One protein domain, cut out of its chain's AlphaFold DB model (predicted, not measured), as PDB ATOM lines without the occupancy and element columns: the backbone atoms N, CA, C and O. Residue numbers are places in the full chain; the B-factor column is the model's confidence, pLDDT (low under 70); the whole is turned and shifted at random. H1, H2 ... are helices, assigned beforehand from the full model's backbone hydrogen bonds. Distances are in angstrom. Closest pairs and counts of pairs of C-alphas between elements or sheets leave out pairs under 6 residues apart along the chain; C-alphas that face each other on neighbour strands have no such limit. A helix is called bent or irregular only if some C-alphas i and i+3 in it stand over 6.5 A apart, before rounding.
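AT A GLANCE: This is residues 233 to 340 of the 354 residues of the protein "Chloride channel protein 1" of Trichinella pseudospiralis (UniProt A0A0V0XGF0). A long helical hairpin of H3 and H4 makes the body, with H4 running through the middle: H5 packs slantwise on the side of H4 away from H3, and the short H1 packs along part of H4. H2 sits near the beginning of H3, about perpendicular to H1, and the free residues 319 to 324 stick out at one end of the long axis. The printed part has 108 residues with five named helices, H1 to H5 in that order, and no named strand; the class is all helix. The whole is compact, with a radius of gyration of the C-alphas of 15.0 A, and its outline is elongated, spanning 51 by 32 by 22 A.

IN THESE COORDINATES: H1, residues 233 to 239, begins with C-alpha 233 at (36.496, -43.462, -28.854). After residues 240 to 251, which hold no named element, comes H2, residues 252 to 261. H3, residues 268 to 288, is 30.6 A long from first to last C-alpha. H4, residues 296 to 317, is 31.6 A long and begins with C-alpha 296 at (26.215, -49.806, -25.628). H5, residues 328 to 340, is 20.8 A long and ends with C-alpha 340 at (19.255, -43.576, -20.811). H5 is only just irregular: C-alphas 332 and 335 are 6.6 A apart.

HOW THE PARTS SIT: H4 is the hub and touches H1, H3 and H5. H4 and H5 form a helical hairpin at a steep tilt of 43 degrees, opposite ways; their closest C-alphas, those of Gly 307 and Ala 332, are 3.9 A apart. H3 and H4 form a helical hairpin at a shallow tilt of 20 degrees, opposite ways, with the C-alphas of Ile 276 and Ile 302 closest at 5.5 A. H1 touches residues 301 to 308 of H4 alone, at a shallow tilt of 17 degrees, the same way; the closest C-alphas are those of Leu 239 and Arg 308, 6.4 A apart. H2 and H3 only just touch, with 3 pairs of C-alphas within 8 A; the closest are those of Trp 261 and Ile 268, 6.1 A apart. H1 and H2 are close but not clearly touching, and H3 and H5 are apart. Every O i to N i+4 pair is within hydrogen-bond range in H1, H2 and H4; H3 has 16 of 17, and H5 has 2 of 9, beside 8 of 10 O i to N i+3 pairs.

THE WHOLE: The two C-alphas farthest apart, those of Pro 290 and Ser 322, are 53.2 A apart. The printed part has no cut. The link from H1 to H2 is long, with 12 residues. The mean pLDDT of the printed part is 77.3; residues 233, 264 to 265, 286 to 294, 322 to 324 and 335 to 340 are under 70.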
ATOM      1  N   LYS A 233      36.198 -44.635 -29.690       66.38
ATOM      2  CA  LYS A 233      36.496 -43.462 -28.854       66.38
ATOM      3  C   LYS A 233      36.909 -42.237 -29.681       66.38
ATOM      4  O   LYS A 233      36.356 -41.171 -29.474       66.38
ATOM      5  N   ASN A 234      37.783 -42.409 -30.674       71.56
ATOM      6  CA  ASN A 234      38.201 -41.314 -31.555       71.56
ATOM      7  C   ASN A 234      37.020 -40.780 -32.383       71.56
ATOM      8  O   ASN A 234      36.891 -39.577 -32.543       71.56
ATOM      9  N   ILE A 235      36.131 -41.664 -32.860       74.94
ATOM     10  CA  ILE A 235      34.920 -41.256 -33.598       74.94
ATOM     11  C   ILE A 235      34.002 -40.412 -32.702       74.94
ATOM     12  O   ILE A 235      33.447 -39.412 -33.147       74.94
ATOM     13  N   LEU A 236      33.848 -40.797 -31.432       77.50
ATOM     14  CA  LEU A 236      33.109 -40.005 -30.446       77.50
ATOM     15  C   LEU A 236      33.754 -38.633 -30.218       77.50
ATOM     16  O   LEU A 236      33.049 -37.629 -30.276       77.50
ATOM     17  N   ASP A 237      35.074 -38.584 -30.032       79.81
ATOM     18  CA  ASP A 237      35.813 -37.329 -29.850       79.81
ATOM     19  C   ASP A 237      35.662 -36.396 -31.066       79.81
ATOM     20  O   ASP A 237      35.500 -35.182 -30.918       79.81
ATOM     21  N   GLU A 238      35.655 -36.958 -32.278       83.00
ATOM     22  CA  GLU A 238      35.393 -36.223 -33.516       83.00
ATOM     23  C   GLU A 238      33.959 -35.669 -33.545       83.00
ATOM     24  O   GLU A 238      33.768 -34.477 -33.793       83.00
ATOM     25  N   LEU A 239      32.943 -36.482 -33.235       83.69
ATOM     26  CA  LEU A 239      31.534 -36.054 -33.203       83.69
ATOM     27  C   LEU A 239      31.278 -34.943 -32.168       83.69
ATOM     28  O   LEU A 239      30.472 -34.038 -32.409       83.69
ATOM     29  N   PHE A 240      32.004 -34.967 -31.051       86.06
ATOM     30  CA  PHE A 240      31.956 -33.949 -29.999       86.06
ATOM     31  C   PHE A 240      32.775 -32.692 -30.294       86.06
ATOM     32  O   PHE A 240      32.813 -31.778 -29.473       86.06
ATOM     33  N   SER A 241      33.426 -32.611 -31.451       86.19
ATOM     34  CA  SER A 241      34.252 -31.458 -31.796       86.19
ATOM     35  C   SER A 241      33.486 -30.126 -31.729       86.19
ATOM     36  O   SER A 241      32.384 -29.978 -32.247       86.19
ATOM     37  N   ASN A 242      34.085 -29.103 -31.120       85.94
ATOM     38  CA  ASN A 242      33.400 -27.832 -30.840       85.94
ATOM     39  C   ASN A 242      33.378 -26.832 -32.016       85.94
ATOM     40  O   ASN A 242      33.185 -25.637 -31.805       85.94
ATOM     41  N   PHE A 243      33.586 -27.289 -33.249       86.56
ATOM     42  CA  PHE A 243      33.582 -26.454 -34.456       86.56
ATOM     43  C   PHE A 243      32.608 -27.022 -35.482       86.56
ATOM     44  O   PHE A 243      32.366 -28.219 -35.465       86.56
ATOM     45  N   THR A 244      32.061 -26.191 -36.358       86.62
ATOM     46  CA  THR A 244      31.136 -26.579 -37.433       86.62
ATOM     47  C   THR A 244      31.892 -27.237 -38.579       86.62
ATOM     48  O   THR A 244      32.936 -26.760 -39.013       86.62
ATOM     49  N   TRP A 245      31.380 -28.358 -39.081       84.56
ATOM     50  CA  TRP A 245      32.063 -29.096 -40.151       84.56
ATOM     51  C   TRP A 245      31.846 -28.483 -41.536       84.56
ATOM     52  O   TRP A 245      32.581 -28.796 -42.467       84.56
ATOM     53  N   SER A 246      30.850 -27.606 -41.668       81.38
ATOM     54  CA  SER A 246      30.539 -26.897 -42.915       81.38
ATOM     55  C   SER A 246      31.396 -25.646 -43.147       81.38
ATOM     56  O   SER A 246      31.374 -25.096 -44.244       81.38
ATOM     57  N   GLU A 247      32.121 -25.179 -42.127       82.19
ATOM     58  CA  GLU A 247      33.035 -24.039 -42.231       82.19
ATOM     59  C   GLU A 247      34.423 -24.490 -42.714       82.19
ATOM     60  O   GLU A 247      34.826 -25.645 -42.551       82.19
ATOM     61  N   ALA A 248      35.165 -23.567 -43.333       80.44
ATOM     62  CA  ALA A 248      36.527 -23.841 -43.774       80.44
ATOM     63  C   ALA A 248      37.442 -24.124 -42.563       80.44
ATOM     64  O   ALA A 248      37.347 -23.423 -41.555       80.44
ATOM     65  N   PRO A 249      38.344 -25.121 -42.643       84.00
ATOM     66  CA  PRO A 249      39.241 -25.441 -41.541       84.00
ATOM     67  C   PRO A 249      40.254 -24.314 -41.305       84.00
ATOM     68  O   PRO A 249      40.956 -23.898 -42.225       84.00
ATOM     69  N   GLU A 250      40.389 -23.887 -40.053       84.19
ATOM     70  CA  GLU A 250      41.402 -22.923 -39.607       84.19
ATOM     71  C   GLU A 250      42.685 -23.631 -39.143       84.19
ATOM     72  O   GLU A 250      43.787 -23.104 -39.280       84.19
ATOM     73  N   ASN A 251      42.553 -24.854 -38.613       86.50
ATOM     74  CA  ASN A 251      43.644 -25.611 -37.997       86.50
ATOM     75  C   ASN A 251      43.883 -26.973 -38.666       86.50
ATOM     76  O   ASN A 251      42.956 -27.621 -39.156       86.50
ATOM     77  N   SER A 252      45.117 -27.482 -38.572       79.75
ATOM     78  CA  SER A 252      45.492 -28.823 -39.060       79.75
ATOM     79  C   SER A 252      44.661 -29.948 -38.428       79.75
ATOM     80  O   SER A 252      44.327 -30.924 -39.098       79.75
ATOM     81  N   TYR A 253      44.258 -29.793 -37.161       79.25
ATOM     82  CA  TYR A 253      43.331 -30.707 -36.488       79.25
ATOM     83  C   TYR A 253      41.945 -30.721 -37.150       79.25
ATOM     84  O   TYR A 253      41.425 -31.791 -37.453       79.25
ATOM     85  N   GLN A 254      41.365 -29.547 -37.420       80.38
ATOM     86  CA  GLN A 254      40.050 -29.438 -38.060       80.38
ATOM     87  C   GLN A 254      40.076 -30.020 -39.473       80.38
ATOM     88  O   GLN A 254      39.152 -30.728 -39.857       80.38
ATOM     89  N   LEU A 255      41.160 -29.792 -40.217       79.38
ATOM     90  CA  LEU A 255      41.346 -30.366 -41.547       79.38
ATOM     91  C   LEU A 255      41.393 -31.901 -41.512       79.38
ATOM     92  O   LEU A 255      40.763 -32.549 -42.347       79.38
ATOM     93  N   ASN A 256      42.072 -32.496 -40.526       78.25
ATOM     94  CA  ASN A 256      42.090 -33.951 -40.357       78.25
ATOM     95  C   ASN A 256      40.686 -34.512 -40.093       78.25
ATOM     96  O   ASN A 256      40.308 -35.490 -40.726       78.25
ATOM     97  N   VAL A 257      39.894 -33.868 -39.234       77.31
ATOM     98  CA  VAL A 257      38.517 -34.304 -38.949       77.31
ATOM     99  C   VAL A 257      37.609 -34.107 -40.168       77.31
ATOM    100  O   VAL A 257      36.938 -35.032 -40.610       77.31
ATOM    101  N   ILE A 258      37.612 -32.923 -40.786       78.88
ATOM    102  CA  ILE A 258      36.733 -32.624 -41.926       78.88
ATOM    103  C   ILE A 258      37.071 -33.516 -43.123       78.88
ATOM    104  O   ILE A 258      36.162 -34.031 -43.767       78.88
ATOM    105  N   SER A 259      38.351 -33.767 -43.411       75.19
ATOM    106  CA  SER A 259      38.758 -34.669 -44.502       75.19
ATOM    107  C   SER A 259      38.292 -36.121 -44.314       75.19
ATOM    108  O   SER A 259      38.126 -36.847 -45.298       75.19
ATOM    109  N   GLN A 260      38.030 -36.548 -43.073       73.75
ATOM    110  CA  GLN A 260      37.436 -37.855 -42.799       73.75
ATOM    111  C   GLN A 260      35.941 -37.868 -43.127       73.75
ATOM    112  O   GLN A 260      35.472 -38.827 -43.731       73.75
ATOM    113  N   TRP A 261      35.200 -36.823 -42.761       74.56
ATOM    114  CA  TRP A 261      33.738 -36.775 -42.889       74.56
ATOM    115  C   TRP A 261      33.234 -36.163 -44.204       74.56
ATOM    116  O   TRP A 261      32.054 -36.293 -44.529       74.56
ATOM    117  N   SER A 262      34.110 -35.521 -44.981       71.31
ATOM    118  CA  SER A 262      33.785 -34.909 -46.271       71.31
ATOM    119  C   SER A 262      34.270 -35.749 -47.456       71.31
ATOM    120  O   SER A 262      35.302 -36.427 -47.417       71.31
ATOM    121  N   HIS A 263      33.509 -35.692 -48.547       70.81
ATOM    122  CA  HIS A 263      33.893 -36.237 -49.845       70.81
ATOM    123  C   HIS A 263      33.655 -35.174 -50.918       70.81
ATOM    124  O   HIS A 263      32.677 -34.442 -50.838       70.81
ATOM    125  N   GLU A 264      34.474 -35.151 -51.972       69.06
ATOM    126  CA  GLU A 264      34.356 -34.197 -53.093       69.06
ATOM    127  C   GLU A 264      32.963 -34.170 -53.759       69.06
ATOM    128  O   GLU A 264      32.581 -33.164 -54.342       69.06
ATOM    129  N   ASN A 265      32.179 -35.246 -53.620       63.03
ATOM    130  CA  ASN A 265      30.893 -35.431 -54.298       63.03
ATOM    131  C   ASN A 265      29.696 -35.407 -53.336       63.03
ATOM    132  O   ASN A 265      28.557 -35.357 -53.791       63.03
ATOM    133  N   PHE A 266      29.927 -35.488 -52.021       72.50
ATOM    134  CA  PHE A 266      28.860 -35.647 -51.033       72.50
ATOM    135  C   PHE A 266      28.989 -34.620 -49.923       72.50
ATOM    136  O   PHE A 266      30.068 -34.400 -49.373       72.50
ATOM    137  N   SER A 267      27.853 -34.032 -49.557       80.69
ATOM    138  CA  SER A 267      27.785 -33.157 -48.399       80.69
ATOM    139  C   SER A 267      28.004 -33.946 -47.107       80.69
ATOM    140  O   SER A 267      27.681 -35.131 -46.992       80.69
ATOM    141  N   ILE A 268      28.514 -33.250 -46.098       82.31
ATOM    142  CA  ILE A 268      28.810 -33.805 -44.774       82.31
ATOM    143  C   ILE A 268      27.533 -34.333 -44.094       82.31
ATOM    144  O   ILE A 268      27.558 -35.356 -43.415       82.31
ATOM    145  N   TYR A 269      26.388 -33.693 -44.348       85.69
ATOM    146  CA  TYR A 269      25.072 -34.136 -43.877       85.69
ATOM    147  C   TYR A 269      24.703 -35.524 -44.403       85.69
ATOM    148  O   TYR A 269      24.205 -36.362 -43.652       85.69
ATOM    149  N   PHE A 270      24.973 -35.781 -45.685       81.06
ATOM    150  CA  PHE A 270      24.706 -37.078 -46.295       81.06
ATOM    151  C   PHE A 270      25.641 -38.155 -45.736       81.06
ATOM    152  O   PHE A 270      25.193 -39.265 -45.454       81.06
ATOM    153  N   ALA A 271      26.911 -37.816 -45.497       80.38
ATOM    154  CA  ALA A 271      27.865 -38.715 -44.850       80.38
ATOM    155  C   ALA A 271      27.433 -39.088 -43.419       80.38
ATOM    156  O   ALA A 271      27.444 -40.266 -43.063       80.38
ATOM    157  N   LEU A 272      26.977 -38.113 -42.622       81.75
ATOM    158  CA  LEU A 272      26.438 -38.343 -41.277       81.75
ATOM    159  C   LEU A 272      25.175 -39.214 -41.302       81.75
ATOM    160  O   LEU A 272      25.070 -40.164 -40.526       81.75
ATOM    161  N   LEU A 273      24.235 -38.935 -42.210       83.62
ATOM    162  CA  LEU A 273      23.019 -39.736 -42.366       83.62
ATOM    163  C   LEU A 273      23.345 -41.183 -42.757       83.62
ATOM    164  O   LEU A 273      22.797 -42.123 -42.179       83.62
ATOM    165  N   PHE A 274      24.265 -41.368 -43.706       80.06
ATOM    166  CA  PHE A 274      24.727 -42.690 -44.109       80.06
ATOM    167  C   PHE A 274      25.393 -43.429 -42.943       80.06
ATOM    168  O   PHE A 274      25.077 -44.592 -42.705       80.06
ATOM    169  N   PHE A 275      26.253 -42.755 -42.172       82.19
ATOM    170  CA  PHE A 275      26.893 -43.327 -40.985       82.19
ATOM    171  C   PHE A 275      25.871 -43.792 -39.937       82.19
ATOM    172  O   PHE A 275      26.007 -44.891 -39.393       82.19
ATOM    173  N   ILE A 276      24.828 -42.994 -39.682       83.31
ATOM    174  CA  ILE A 276      23.739 -43.342 -38.759       83.31
ATOM    175  C   ILE A 276      23.018 -44.607 -39.233       83.31
ATOM    176  O   ILE A 276      22.895 -45.565 -38.467       83.31
ATOM    177  N   LEU A 277      22.576 -44.638 -40.494       82.19
ATOM    178  CA  LEU A 277      21.845 -45.776 -41.063       82.19
ATOM    179  C   LEU A 277      22.705 -47.041 -41.108       82.19
ATOM    180  O   LEU A 277      22.249 -48.113 -40.710       82.19
ATOM    181  N   TYR A 278      23.961 -46.911 -41.536       78.62
ATOM    182  CA  TYR A 278      24.925 -48.004 -41.566       78.62
ATOM    183  C   TYR A 278      25.143 -48.589 -40.168       78.62
ATOM    184  O   TYR A 278      25.004 -49.796 -39.982       78.62
ATOM    185  N   THR A 279      25.435 -47.743 -39.175       77.94
ATOM    186  CA  THR A 279      25.705 -48.197 -37.804       77.94
ATOM    187  C   THR A 279      24.459 -48.831 -37.192       77.94
ATOM    188  O   THR A 279      24.565 -49.865 -36.539       77.94
ATOM    189  N   PHE A 280      23.271 -48.280 -37.456       81.81
ATOM    190  CA  PHE A 280      22.005 -48.850 -37.004       81.81
ATOM    191  C   PHE A 280      21.772 -50.255 -37.577       81.81
ATOM    192  O   PHE A 280      21.628 -51.208 -36.811       81.81
ATOM    193  N   ILE A 281      21.830 -50.413 -38.904       79.19
ATOM    194  CA  ILE A 281      21.596 -51.700 -39.580       79.19
ATOM    195  C   ILE A 281      22.661 -52.729 -39.185       79.19
ATOM    196  O   ILE A 281      22.324 -53.849 -38.800       79.19
ATOM    197  N   MET A 282      23.942 -52.349 -39.218       73.81
ATOM    198  CA  MET A 282      25.036 -53.255 -38.866       73.81
ATOM    199  C   MET A 282      24.984 -53.678 -37.401       73.81
ATOM    200  O   MET A 282      25.236 -54.843 -37.102       73.81
ATOM    201  N   SER A 283      24.617 -52.777 -36.486       73.94
ATOM    202  CA  SER A 283      24.436 -53.137 -35.078       73.94
ATOM    203  C   SER A 283      23.279 -54.127 -34.886       73.94
ATOM    204  O   SER A 283      23.416 -55.073 -34.112       73.94
ATOM    205  N   GLY A 284      22.192 -53.992 -35.659       73.56
ATOM    206  CA  GLY A 284      21.095 -54.961 -35.700       73.56
ATOM    207  C   GLY A 284      21.553 -56.348 -36.154       73.56
ATOM    208  O   GLY A 284      21.253 -57.340 -35.493       73.56
ATOM    209  N   ILE A 285      22.355 -56.417 -37.221       71.62
ATOM    210  CA  ILE A 285      22.949 -57.676 -37.701       71.62
ATOM    211  C   ILE A 285      23.887 -58.270 -36.640       71.62
ATOM    212  O   ILE A 285      23.832 -59.468 -36.374       71.62
ATOM    213  N   CYS A 286      24.698 -57.449 -35.968       66.62
ATOM    214  CA  CYS A 286      25.635 -57.916 -34.943       66.62
ATOM    215  C   CYS A 286      24.942 -58.565 -33.736       66.62
ATOM    216  O   CYS A 286      25.473 -59.535 -33.205       66.62
ATOM    217  N   ILE A 287      23.757 -58.088 -33.328       65.69
ATOM    218  CA  ILE A 287      22.984 -58.697 -32.225       65.69
ATOM    219  C   ILE A 287      22.550 -60.125 -32.566       65.69
ATOM    220  O   ILE A 287      22.462 -60.973 -31.681       65.69
ATOM    221  N   THR A 288      22.269 -60.399 -33.841       68.50
ATOM    222  CA  THR A 288      21.823 -61.730 -34.278       68.50
ATOM    223  C   THR A 288      22.944 -62.769 -34.293       68.50
ATOM    224  O   THR A 288      22.671 -63.967 -34.354       68.50
ATOM    225  N   LEU A 289      24.206 -62.334 -34.209       61.81
ATOM    226  CA  LEU A 289      25.355 -63.230 -34.189       61.81
ATOM    227  C   LEU A 289      25.543 -63.829 -32.781       61.81
ATOM    228  O   LEU A 289      25.506 -63.094 -31.793       61.81
ATOM    229  N   PRO A 290      25.809 -65.146 -32.657       55.72
ATOM    230  CA  PRO A 290      26.028 -65.825 -31.377       55.72
ATOM    231  C   PRO A 290      27.437 -65.541 -30.832       55.72
ATOM    232  O   PRO A 290      28.289 -66.425 -30.717       55.72
ATOM    233  N   VAL A 291      27.697 -64.268 -30.539       61.28
ATOM    234  CA  VAL A 291      29.000 -63.729 -30.159       61.28
ATOM    235  C   VAL A 291      28.846 -62.867 -28.907       61.28
ATOM    236  O   VAL A 291      27.861 -62.147 -28.746       61.28
ATOM    237  N   ALA A 292      29.837 -62.908 -28.013       59.81
ATOM    238  CA  ALA A 292      29.888 -62.026 -26.851       59.81
ATOM    239  C   ALA A 292      30.078 -60.563 -27.299       59.81
ATOM    240  O   ALA A 292      31.200 -60.102 -27.495       59.81
ATOM    241  N   CYS A 293      28.968 -59.842 -27.461       63.88
ATOM    242  CA  CYS A 293      28.930 -58.466 -27.942       63.88
ATOM    243  C   CYS A 293      28.184 -57.547 -26.962       63.88
ATOM    244  O   CYS A 293      27.250 -57.954 -26.270       63.88
ATOM    245  N   GLY A 294      28.627 -56.294 -26.864       67.38
ATOM    246  CA  GLY A 294      27.938 -55.229 -26.142       67.38
ATOM    247  C   GLY A 294      27.315 -54.225 -27.108       67.38
ATOM    248  O   GLY A 294      27.977 -53.757 -28.028       67.38
ATOM    249  N   MET A 295      26.064 -53.837 -26.862       74.06
ATOM    250  CA  MET A 295      25.335 -52.880 -27.711       74.06
ATOM    251  C   MET A 295      25.449 -51.423 -27.272       74.06
ATOM    252  O   MET A 295      24.930 -50.530 -27.932       74.06
ATOM    253  N   PHE A 296      26.142 -51.157 -26.169       76.38
ATOM    254  CA  PHE A 296      26.215 -49.806 -25.628       76.38
ATOM    255  C   PHE A 296      26.965 -48.843 -26.561       76.38
ATOM    256  O   PHE A 296      26.453 -47.780 -26.898       76.38
ATOM    257  N   THR A 297      28.151 -49.231 -27.034       78.94
ATOM    258  CA  THR A 297      28.997 -48.410 -27.914       78.94
ATOM    259  C   THR A 297      28.334 -48.022 -29.246       78.94
ATOM    260  O   THR A 297      28.355 -46.834 -29.566       78.94
ATOM    261  N   PRO A 298      27.726 -48.937 -30.033       77.31
ATOM    262  CA  PRO A 298      27.063 -48.548 -31.283       77.31
ATOM    263  C   PRO A 298      25.862 -47.625 -31.058       77.31
ATOM    264  O   PRO A 298      25.688 -46.667 -31.807       77.31
ATOM    265  N   VAL A 299      25.069 -47.848 -30.006       81.44
ATOM    266  CA  VAL A 299      23.934 -46.971 -29.679       81.44
ATOM    267  C   VAL A 299      24.417 -45.575 -29.273       81.44
ATOM    268  O   VAL A 299      23.843 -44.577 -29.711       81.44
ATOM    269  N   LEU A 300      25.507 -45.489 -28.502       82.38
ATOM    270  CA  LEU A 300      26.132 -44.220 -28.123       82.38
ATOM    271  C   LEU A 300      26.618 -43.434 -29.354       82.38
ATOM    272  O   LEU A 300      26.402 -42.225 -29.433       82.38
ATOM    273  N   LEU A 301      27.232 -44.123 -30.324       82.06
ATOM    274  CA  LEU A 301      27.690 -43.531 -31.584       82.06
ATOM    275  C   LEU A 301      26.529 -43.016 -32.441       82.06
ATOM    276  O   LEU A 301      26.606 -41.908 -32.964       82.06
ATOM    277  N   ILE A 302      25.444 -43.789 -32.555       84.12
ATOM    278  CA  ILE A 302      24.237 -43.380 -33.288       84.12
ATOM    279  C   ILE A 302      23.625 -42.128 -32.650       84.12
ATOM    280  O   ILE A 302      23.303 -41.175 -33.358       84.12
ATOM    281  N   GLY A 303      23.510 -42.101 -31.319       85.56
ATOM    282  CA  GLY A 303      23.016 -40.936 -30.583       85.56
ATOM    283  C   GLY A 303      23.891 -39.699 -30.792       85.56
ATOM    284  O   GLY A 303      23.369 -38.630 -31.108       85.56
ATOM    285  N   ALA A 304      25.215 -39.851 -30.693       86.00
ATOM    286  CA  ALA A 304      26.157 -38.760 -30.933       86.00
ATOM    287  C   ALA A 304      26.065 -38.220 -32.367       86.00
ATOM    288  O   ALA A 304      25.993 -37.009 -32.567       86.00
ATOM    289  N   ALA A 305      25.993 -39.105 -33.363       86.12
ATOM    290  CA  ALA A 305      25.869 -38.716 -34.763       86.12
ATOM    291  C   ALA A 305      24.533 -38.023 -35.072       86.12
ATOM    292  O   ALA A 305      24.522 -37.020 -35.783       86.12
ATOM    293  N   LEU A 306      23.418 -38.497 -34.502       88.00
ATOM    294  CA  LEU A 306      22.108 -37.846 -34.636       88.00
ATOM    295  C   LEU A 306      22.096 -36.450 -34.009       88.00
ATOM    296  O   LEU A 306      21.623 -35.498 -34.626       88.00
ATOM    297  N   GLY A 307      22.641 -36.316 -32.799       89.31
ATOM    298  CA  GLY A 307      22.746 -35.028 -32.117       89.31
ATOM    299  C   GLY A 307      23.653 -34.058 -32.860       89.31
ATOM    300  O   GLY A 307      23.334 -32.875 -32.980       89.31
ATOM    301  N   ARG A 308      24.743 -34.572 -33.439       88.50
ATOM    302  CA  ARG A 308      25.641 -33.789 -34.279       88.50
ATOM    303  C   ARG A 308      24.950 -33.288 -35.543       88.50
ATOM    304  O   ARG A 308      25.011 -32.098 -35.831       88.50
ATOM    305  N   LEU A 309      24.267 -34.179 -36.264       88.44
ATOM    306  CA  LEU A 309      23.492 -33.835 -37.457       88.44
ATOM    307  C   LEU A 309      22.452 -32.753 -37.142       88.44
ATOM    308  O   LEU A 309      22.340 -31.776 -37.875       88.44
ATOM    309  N   PHE A 310      21.737 -32.898 -36.026       90.00
ATOM    310  CA  PHE A 310      20.782 -31.899 -35.557       90.00
ATOM    311  C   PHE A 310      21.449 -30.548 -35.254       90.00
ATOM    312  O   PHE A 310      20.949 -29.511 -35.684       90.00
ATOM    313  N   GLY A 311      22.597 -30.551 -34.571       88.19
ATOM    314  CA  GLY A 311      23.368 -29.340 -34.288       88.19
ATOM    315  C   GLY A 311      23.837 -28.613 -35.550       88.19
ATOM    316  O   GLY A 311      23.712 -27.395 -35.631       88.19
ATOM    317  N   GLU A 312      24.331 -29.341 -36.555       88.38
ATOM    318  CA  GLU A 312      24.755 -28.756 -37.837       88.38
ATOM    319  C   GLU A 312      23.557 -28.185 -38.622       88.38
ATOM    320  O   GLU A 312      23.648 -27.100 -39.192       88.38
ATOM    321  N   LEU A 313      22.396 -28.854 -38.590       89.12
ATOM    322  CA  LEU A 313      21.165 -28.315 -39.182       89.12
ATOM    323  C   LEU A 313      20.711 -27.026 -38.481       89.12
ATOM    324  O   LEU A 313      20.308 -26.078 -39.151       89.12
ATOM    325  N   LEU A 314      20.806 -26.951 -37.149       87.31
ATOM    326  CA  LEU A 314      20.454 -25.741 -36.400       87.31
ATOM    327  C   LEU A 314      21.318 -24.536 -36.780       87.31
ATOM    328  O   LEU A 314      20.791 -23.427 -36.862       87.31
ATOM    329  N   VAL A 315      22.611 -24.746 -37.040       87.38
ATOM    330  CA  VAL A 315      23.513 -23.682 -37.508       87.38
ATOM    331  C   VAL A 315      23.046 -23.122 -38.858       87.38
ATOM    332  O   VAL A 315      23.075 -21.909 -39.048       87.38
ATOM    333  N   ILE A 316      22.546 -23.974 -39.764       86.44
ATOM    334  CA  ILE A 316      21.977 -23.530 -41.048       86.44
ATOM    335  C   ILE A 316      20.681 -22.738 -40.842       86.44
ATOM    336  O   ILE A 316      20.488 -21.698 -41.471       86.44
ATOM    337  N   TYR A 317      19.775 -23.232 -39.992       87.38
ATOM    338  CA  TYR A 317      18.464 -22.605 -39.793       87.38
ATOM    339  C   TYR A 317      18.536 -21.287 -39.008       87.38
ATOM    340  O   TYR A 317      17.707 -20.404 -39.230       87.38
ATOM    341  N   PHE A 318      19.518 -21.132 -38.115       85.88
ATOM    342  CA  PHE A 318      19.650 -19.976 -37.226       85.88
ATOM    343  C   PHE A 318      21.053 -19.337 -37.277       85.88
ATOM    344  O   PHE A 318      21.762 -19.325 -36.268       85.88
ATOM    345  N   PRO A 319      21.460 -18.736 -38.412       74.75
ATOM    346  CA  PRO A 319      22.817 -18.209 -38.580       74.75
ATOM    347  C   PRO A 319      23.117 -16.936 -37.760       74.75
ATOM    348  O   PRO A 319      24.279 -16.651 -37.494       74.75
ATOM    349  N   ASN A 320      22.097 -16.174 -37.332       70.69
ATOM    350  CA  ASN A 320      22.249 -14.820 -36.761       70.69
ATOM    351  C   ASN A 320      21.757 -14.668 -35.304       70.69
ATOM    352  O   ASN A 320      21.317 -13.589 -34.905       70.69
ATOM    353  N   VAL A 321      21.809 -15.723 -34.484       73.44
ATOM    354  CA  VAL A 321      21.437 -15.609 -33.060       73.44
ATOM    355  C   VAL A 321      22.588 -14.951 -32.290       73.44
ATOM    356  O   VAL A 321      23.583 -15.578 -31.943       73.44
ATOM    357  N   SER A 322      22.453 -13.648 -32.055       54.56
ATOM    358  CA  SER A 322      23.511 -12.712 -31.654       54.56
ATOM    359  C   SER A 322      24.019 -12.821 -30.207       54.56
ATOM    360  O   SER A 322      24.925 -12.076 -29.841       54.56
ATOM    361  N   SER A 323      23.500 -13.734 -29.379       63.47
ATOM    362  CA  SER A 323      23.913 -13.860 -27.968       63.47
ATOM    363  C   SER A 323      24.674 -15.145 -27.614       63.47
ATOM    364  O   SER A 323      25.362 -15.159 -26.597       63.47
ATOM    365  N   LEU A 324      24.597 -16.213 -28.418       66.56
ATOM    366  CA  LEU A 324      25.370 -17.449 -28.218       66.56
ATOM    367  C   LEU A 324      25.628 -18.153 -29.558       66.56
ATOM    368  O   LEU A 324      24.685 -18.548 -30.241       66.56
ATOM    369  N   LYS A 325      26.906 -18.374 -29.900       75.94
ATOM    370  CA  LYS A 325      27.299 -19.219 -31.039       75.94
ATOM    371  C   LYS A 325      26.822 -20.652 -30.776       75.94
ATOM    372  O   LYS A 325      27.195 -21.254 -29.771       75.94
ATOM    373  N   ILE A 326      26.000 -21.191 -31.675       80.44
ATOM    374  CA  ILE A 326      25.526 -22.579 -31.616       80.44
ATOM    375  C   ILE A 326      26.729 -23.500 -31.844       80.44
ATOM    376  O   ILE A 326      27.395 -23.416 -32.874       80.44
ATOM    377  N   VAL A 327      27.019 -24.375 -30.878       85.06
ATOM    378  CA  VAL A 327      28.111 -25.355 -30.971       85.06
ATOM    379  C   VAL A 327      27.508 -26.733 -31.262       85.06
ATOM    380  O   VAL A 327      26.898 -27.321 -30.365       85.06
ATOM    381  N   PRO A 328      27.662 -27.285 -32.481       83.94
ATOM    382  CA  PRO A 328      27.027 -28.548 -32.866       83.94
ATOM    383  C   PRO A 328      27.530 -29.752 -32.048       83.94
ATOM    384  O   PRO A 328      26.767 -30.687 -31.805       83.94
ATOM    385  N   GLY A 329      28.769 -29.705 -31.542       83.06
ATOM    386  CA  GLY A 329      29.323 -30.720 -30.635       83.06
ATOM    387  C   GLY A 329      28.540 -30.869 -29.325       83.06
ATOM    388  O   GLY A 329      28.346 -31.983 -28.846       83.06
ATOM    389  N   SER A 330      27.977 -29.779 -28.791       83.12
ATOM    390  CA  SER A 330      27.146 -29.826 -27.581       83.12
ATOM    391  C   SER A 330      25.848 -30.603 -27.803       83.12
ATOM    392  O   SER A 330      25.391 -31.319 -26.915       83.12
ATOM    393  N   TYR A 331      25.266 -30.516 -29.003       85.75
ATOM    394  CA  TYR A 331      24.058 -31.267 -29.355       85.75
ATOM    395  C   TYR A 331      24.338 -32.752 -29.567       85.75
ATOM    396  O   TYR A 331      23.444 -33.557 -29.345       85.75
ATOM    397  N   ALA A 332      25.567 -33.142 -29.911       82.69
ATOM    398  CA  ALA A 332      25.969 -34.547 -29.967       82.69
ATOM    399  C   ALA A 332      25.964 -35.224 -28.577       82.69
ATOM    400  O   ALA A 332      25.767 -36.434 -28.483       82.69
ATOM    401  N   LEU A 333      26.105 -34.458 -27.489       77.38
ATOM    402  CA  LEU A 333      26.047 -34.979 -26.116       77.38
ATOM    403  C   LEU A 333      24.605 -35.248 -25.640       77.38
ATOM    404  O   LEU A 333      24.375 -36.149 -24.836       77.38
ATOM    405  N   VAL A 334      23.612 -34.499 -26.136       72.44
ATOM    406  CA  VAL A 334      22.232 -34.519 -25.606       72.44
ATOM    407  C   VAL A 334      21.495 -35.850 -25.846       72.44
ATOM    408  O   VAL A 334      20.909 -36.374 -24.895       72.44
ATOM    409  N   PRO A 335      21.519 -36.464 -27.047       63.84
ATOM    410  CA  PRO A 335      20.839 -37.738 -27.286       63.84
ATOM    411  C   PRO A 335      21.370 -38.897 -26.441       63.84
ATOM    412  O   PRO A 335      20.656 -39.877 -26.242       63.84
ATOM    413  N   GLN A 336      22.589 -38.790 -25.906       61.38
ATOM    414  CA  GLN A 336      23.153 -39.802 -25.009       61.38
ATOM    415  C   GLN A 336      22.337 -39.909 -23.715       61.38
ATOM    416  O   GLN A 336      22.064 -41.011 -23.246       61.38
ATOM    417  N   LEU A 337      21.834 -38.776 -23.218       55.03
ATOM    418  CA  LEU A 337      20.941 -38.717 -22.058       55.03
ATOM    419  C   LEU A 337      19.544 -39.285 -22.375       55.03
ATOM    420  O   LEU A 337      18.880 -39.845 -21.504       55.03
ATOM    421  N   LEU A 338      19.085 -39.176 -23.627       47.78
ATOM    422  CA  LEU A 338      17.787 -39.704 -24.076       47.78
ATOM    423  C   LEU A 338      17.785 -41.232 -24.221       47.78
ATOM    424  O   LEU A 338      16.776 -41.866 -23.914       47.78
ATOM    425  N   VAL A 339      18.905 -41.841 -24.625       54.66
ATOM    426  CA  VAL A 339      19.060 -43.309 -24.647       54.66
ATOM    427  C   VAL A 339      18.941 -43.897 -23.234       54.66
ATOM    428  O   VAL A 339      18.312 -44.942 -23.052       54.66
ATOM    429  N   GLU A 340      19.471 -43.210 -22.218       53.12
ATOM    430  CA  GLU A 340      19.255 -43.576 -20.811       53.12
ATOM    431  C   GLU A 340      17.789 -43.393 -20.383       53.12
ATOM    432  O   GLU A 340      17.239 -44.230 -19.668       53.12
TER     433      GLU A 340